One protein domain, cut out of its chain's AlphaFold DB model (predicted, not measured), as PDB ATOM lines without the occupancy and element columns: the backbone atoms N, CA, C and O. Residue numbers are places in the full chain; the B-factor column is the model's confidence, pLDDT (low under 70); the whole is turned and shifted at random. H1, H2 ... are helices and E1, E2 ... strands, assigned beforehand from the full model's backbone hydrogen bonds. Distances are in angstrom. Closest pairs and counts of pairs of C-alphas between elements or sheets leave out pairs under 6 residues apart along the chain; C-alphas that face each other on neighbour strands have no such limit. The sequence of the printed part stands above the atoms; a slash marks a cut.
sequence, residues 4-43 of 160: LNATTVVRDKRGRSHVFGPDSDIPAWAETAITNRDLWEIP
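This is residues 4 to 43 of the 160 residues of an uncharacterized protein of Microbacterium sp (UniProt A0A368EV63). A two-stranded hairpin, E1 and E2, makes one long side of this small domain, and the rest of the printed part folds back past it as a loop that holds one short helix, H1, near E1. The turn of the hairpin lies at one end of the longest axis and the short strand E3 at the other. The printed part has 40 residues, with E1, E2, H1 and E3 in that order; the sheet E1 - E2 is antiparallel. The class is mixed, helices and strands, though only 17 residues, under half, are in named elements. The whole is compact, with a radius of gyration of the C-alphas of 9.4 A, and elongated, spanning 27 by 15 by 14 A.

E1, residues 8 to 11, and E2, residues 17 to 20, form a hairpin, with 148 degrees between their directions. N 8 and O 20 are 2.9 A apart and N 10 and O 18 are 2.8 A apart, both within hydrogen-bond range. The C-alphas of Val 9 and Val 19, which face each other, are 4.5 A apart. H1, residues 28 to 33, comes closest to E1 at the C-alphas of Val 10 and Ala 30, 6.5 A apart. In H1 every O i to N i+4 pair is within hydrogen-bond range. E3, residues 40 to 42, pairs with no named strand and is apart from E1, E2 and H1.

E1 is 10.1 A long and begins at C-alpha 8, (73.652, 1.636, 320.182). E2 is 9.8 A long, H1 8.7 A and E3 5.3 A. H1 begins at C-alpha 28, (65.836, 6.631, 332.033), and E3 ends at C-alpha 42, (60.294, -3.522, 323.914).

The two C-alphas farthest apart, Arg 14 and Glu 41, are 27.0 A apart. The printed part has no cut and no long link. The model's mean pLDDT over the printed part is 84.2, and residue 43 is under 70.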
ATOM      1  N   LEU A   4      66.458  -2.975 324.148       85.06
ATOM      2  CA  LEU A   4      66.960  -2.692 322.806       85.06
ATOM      3  C   LEU A   4      67.005  -3.967 321.952       85.06
ATOM      4  O   LEU A   4      67.228  -5.058 322.465       85.06
ATOM      5  N   ASN A   5      66.820  -3.824 320.642       87.19
ATOM      6  CA  ASN A   5      67.015  -4.910 319.676       87.19
ATOM      7  C   ASN A   5      68.458  -4.949 319.133       87.19
ATOM      8  O   ASN A   5      68.965  -6.011 318.781       87.19
ATOM      9  N   ALA A   6      69.142  -3.800 319.113       84.44
ATOM     10  CA  ALA A   6      70.488  -3.647 318.568       84.44
ATOM     11  C   ALA A   6      71.387  -2.805 319.483       84.44
ATOM     12  O   ALA A   6      70.913  -1.979 320.263       84.44
ATOM     13  N   THR A   7      72.703  -2.999 319.363       90.50
ATOM     14  CA  THR A   7      73.697  -2.204 320.092       90.50
ATOM     15  C   THR A   7      73.708  -0.764 319.587       90.50
ATOM     16  O   THR A   7      73.822  -0.528 318.385       90.50
ATOM     17  N   THR A   8      73.638   0.203 320.500       88.88
ATOM     18  CA  THR A   8      73.652   1.636 320.182       88.88
ATOM     19  C   THR A   8      74.601   2.412 321.089       88.88
ATOM     20  O   THR A   8      74.981   1.944 322.164       88.88
ATOM     21  N   VAL A   9      74.989   3.612 320.657       90.62
ATOM     22  CA  VAL A   9      75.859   4.520 321.411       90.62
ATOM     23  C   VAL A   9      75.089   5.795 321.719       90.62
ATOM     24  O   VAL A   9      74.666   6.513 320.818       90.62
ATOM     25  N   VAL A  10      74.913   6.083 323.005       88.56
ATOM     26  CA  VAL A  10      74.155   7.236 323.501       88.56
ATOM     27  C   VAL A  10      75.109   8.215 324.156       88.56
ATOM     28  O   VAL A  10      75.935   7.827 324.982       88.56
ATOM     29  N   ARG A  11      74.985   9.499 323.821       87.88
ATOM     30  CA  ARG A  11      75.790  10.556 324.431       87.88
ATOM     31  C   ARG A  11      75.033  11.175 325.606       87.88
ATOM     32  O   ARG A  11      73.930  11.687 325.427       87.88
ATOM     33  N   ASP A  12      75.610  11.117 326.802       87.44
ATOM     34  CA  ASP A  12      75.074  11.809 327.979       87.44
ATOM     35  C   ASP A  12      75.234  13.339 327.842       87.44
ATOM     36  O   ASP A  12      76.061  13.837 327.074       87.44
ATOM     37  N   LYS A  13      74.487  14.103 328.651       80.81
ATOM     38  CA  LYS A  13      74.575  15.569 328.762       80.81
ATOM     39  C   LYS A  13      75.986  16.082 329.072       80.81
ATOM     40  O   LYS A  13      76.287  17.229 328.765       80.81
ATOM     41  N   ARG A  14      76.856  15.253 329.664       84.44
ATOM     42  CA  ARG A  14      78.276  15.558 329.921       84.44
ATOM     43  C   ARG A  14      79.198  15.203 328.744       84.44
ATOM     44  O   ARG A  14      80.406  15.119 328.928       84.44
ATOM     45  N   GLY A  15      78.646  14.925 327.561       85.88
ATOM     46  CA  GLY A  15      79.389  14.629 326.331       85.88
ATOM     47  C   GLY A  15      79.970  13.213 326.232       85.88
ATOM     48  O   GLY A  15      80.546  12.878 325.195       85.88
ATOM     49  N   ARG A  16      79.811  12.373 327.264       89.75
ATOM     50  CA  ARG A  16      80.339  10.997 327.305       89.75
ATOM     51  C   ARG A  16      79.483  10.042 326.486       89.75
ATOM     52  O   ARG A  16      78.262  10.049 326.619       89.75
ATOM     53  N   SER A  17      80.129   9.189 325.703       90.31
ATOM     54  CA  SER A  17      79.478   8.114 324.953       90.31
ATOM     55  C   SER A  17      79.338   6.859 325.816       90.31
ATOM     56  O   SER A  17      80.326   6.352 326.340       90.31
ATOM     57  N   HIS A  18      78.119   6.343 325.934       87.25
ATOM     58  CA  HIS A  18      77.791   5.086 326.601       87.25
ATOM     59  C   HIS A  18      77.250   4.096 325.571       87.25
ATOM     60  O   HIS A  18      76.334   4.423 324.817       87.25
ATOM     61  N   VAL A  19      77.815   2.890 325.536       91.25
ATOM     62  CA  VAL A  19      77.361   1.814 324.648       91.25
ATOM     63  C   VAL A  19      76.334   0.965 325.391       91.25
ATOM     64  O   VAL A  19      76.620   0.475 326.482       91.25
ATOM     65  N   PHE A  20      75.160   0.777 324.796       90.25
ATOM     66  CA  PHE A  20      74.097  -0.077 325.320       90.25
ATOM     67  C   PHE A  20      73.805  -1.195 324.321       90.25
ATOM     68  O   PHE A  20      73.521  -0.925 323.154       90.25
ATOM     69  N   GLY A  21      73.905  -2.447 324.767       85.00
ATOM     70  CA  GLY A  21      73.558  -3.628 323.979       85.00
ATOM     71  C   GLY A  21      72.084  -4.029 324.128       85.00
ATOM     72  O   GLY A  21      71.393  -3.509 325.004       85.00
ATOM     73  N   PRO A  22      71.607  -5.001 323.330       84.00
ATOM     74  CA  PRO A  22      70.226  -5.486 323.401       84.00
ATOM     75  C   PRO A  22      69.836  -6.069 324.768       84.00
ATOM     76  O   PRO A  22      68.701  -5.912 325.200       84.00
ATOM     77  N   ASP A  23      70.780  -6.687 325.483       82.00
ATOM     78  CA  ASP A  23      70.579  -7.247 326.831       82.00
ATOM     79  C   ASP A  23      71.140  -6.341 327.955       82.00
ATOM     80  O   ASP A  23      71.334  -6.780 329.087       82.00
ATOM     81  N   SER A  24      71.438  -5.069 327.660       82.44
ATOM     82  CA  SER A  24      71.865  -4.087 328.667       82.44
ATOM     83  C   SER A  24      70.672  -3.404 329.338       82.44
ATOM     84  O   SER A  24      69.712  -3.027 328.669       82.44
ATOM     85  N   ASP A  25      70.765  -3.176 330.650       84.25
ATOM     86  CA  ASP A  25      69.813  -2.332 331.377       84.25
ATOM     87  C   ASP A  25      69.934  -0.872 330.905       84.25
ATOM     88  O   ASP A  25      71.035  -0.310 330.869       84.25
ATOM     89  N   ILE A  26      68.810  -0.272 330.498       83.56
ATOM     90  CA  ILE A  26      68.769   1.088 329.951       83.56
ATOM     91  C   ILE A  26      68.268   2.059 331.029       83.56
ATOM     92  O   ILE A  26      67.105   1.982 331.424       83.56
ATOM     93  N   PRO A  27      69.092   3.015 331.492       83.94
ATOM     94  CA  PRO A  27      68.658   4.021 332.453       83.94
ATOM     95  C   PRO A  27      67.782   5.094 331.787       83.94
ATOM     96  O   PRO A  27      68.031   5.492 330.649       83.94
ATOM     97  N   ALA A  28      66.835   5.671 332.535       81.69
ATOM     98  CA  ALA A  28      65.836   6.631 332.033       81.69
ATOM     99  C   ALA A  28      66.379   7.842 331.242       81.69
ATOM    100  O   ALA A  28      65.703   8.377 330.358       81.69
ATOM    101  N   TRP A  29      67.612   8.281 331.518       82.69
ATOM    102  CA  TRP A  29      68.251   9.346 330.737       82.69
ATOM    103  C   TRP A  29      68.602   8.890 329.312       82.69
ATOM    104  O   TRP A  29      68.471   9.678 328.377       82.69
ATOM    105  N   ALA A  30      68.996   7.625 329.141       85.94
ATOM    106  CA  ALA A  30      69.288   7.018 327.850       85.94
ATOM    107  C   ALA A  30      67.992   6.682 327.101       85.94
ATOM    108  O   ALA A  30      67.915   6.936 325.905       85.94
ATOM    109  N   GLU A  31      66.938   6.243 327.802       84.88
ATOM    110  CA  GLU A  31      65.602   6.063 327.205       84.88
ATOM    111  C   GLU A  31      65.081   7.351 326.548       84.88
ATOM    112  O   GLU A  31      64.516   7.316 325.460       84.88
ATOM    113  N   THR A  32      65.340   8.503 327.175       82.06
ATOM    114  CA  THR A  32      64.959   9.821 326.637       82.06
ATOM    115  C   THR A  32      65.869  10.282 325.486       82.06
ATOM    116  O   THR A  32      65.461  11.103 324.666       82.06
ATOM    117  N   ALA A  33      67.107   9.785 325.418       82.38
ATOM    118  CA  ALA A  33      68.096  10.171 324.409       82.38
ATOM    119  C   ALA A  33      68.077   9.276 323.152       82.38
ATOM    120  O   ALA A  33      68.454   9.733 322.073       82.38
ATOM    121  N   ILE A  34      67.620   8.022 323.257       84.44
ATOM    122  CA  ILE A  34      67.461   7.097 322.124       84.44
ATOM    123  C   ILE A  34      66.149   7.422 321.391       84.44
ATOM    124  O   ILE A  34      65.108   6.792 321.583       84.44
ATOM    125  N   THR A  35      66.207   8.426 320.516       81.62
ATOM    126  CA  THR A  35      65.062   8.875 319.704       81.62
ATOM    127  C   THR A  35      64.721   7.937 318.542       81.62
ATOM    128  O   THR A  35      63.613   8.000 318.008       81.62
ATOM    129  N   ASN A  36      65.644   7.056 318.137       82.06
ATOM    130  CA  ASN A  36      65.397   6.088 317.072       82.06
ATOM    131  C   ASN A  36      64.501   4.947 317.578       82.06
ATOM    132  O   ASN A  36      64.928   4.100 318.364       82.06
ATOM    133  N   ARG A  37      63.257   4.918 317.088       76.50
ATOM    134  CA  ARG A  37      62.235   3.946 317.494       76.50
ATOM    135  C   ARG A  37      62.567   2.500 317.099       76.50
ATOM    136  O   ARG A  37      62.123   1.591 317.788       76.50
ATOM    137  N   ASP A  38      63.345   2.307 316.037       80.00
ATOM    138  CA  ASP A  38      63.693   0.990 315.479       80.00
ATOM    139  C   ASP A  38      64.686   0.214 316.366       80.00
ATOM    140  O   ASP A  38      64.778  -1.006 316.305       80.00
ATOM    141  N   LEU A  39      65.396   0.916 317.259       83.50
ATOM    142  CA  LEU A  39      66.324   0.300 318.210       83.50
ATOM    143  C   LEU A  39      65.628  -0.410 319.381       83.50
ATOM    144  O   LEU A  39      66.308  -1.104 320.132       83.50
ATOM    145  N   TRP A  40      64.315  -0.249 319.565       82.94
ATOM    146  CA  TRP A  40      63.574  -0.783 320.711       82.94
ATOM    147  C   TRP A  40      62.877  -2.111 320.382       82.94
ATOM    148  O   TRP A  40      61.923  -2.144 319.612       82.94
ATOM    149  N   GLU A  41      63.299  -3.196 321.036       82.19
ATOM    150  CA  GLU A  41      62.607  -4.496 321.019       82.19
ATOM    151  C   GLU A  41      61.329  -4.450 321.864       82.19
ATOM    152  O   GLU A  41      60.269  -4.919 321.453       82.19
ATOM    153  N   ILE A  42      61.427  -3.832 323.044       74.50
ATOM    154  CA  ILE A  42      60.294  -3.522 323.914       74.50
ATOM    155  C   ILE A  42      60.405  -2.028 324.235       74.50
ATOM    156  O   ILE A  42      61.296  -1.651 325.004       74.50
ATOM    157  N   PRO A  43      59.561  -1.164 323.637       66.06
ATOM    158  CA  PRO A  43      59.603   0.264 323.919       66.06
ATOM    159  C   PRO A  43      59.237   0.532 325.386       66.06
ATOM    160  O   PRO A  43      58.473  -0.246 325.970       66.06
TER     161      PRO A  43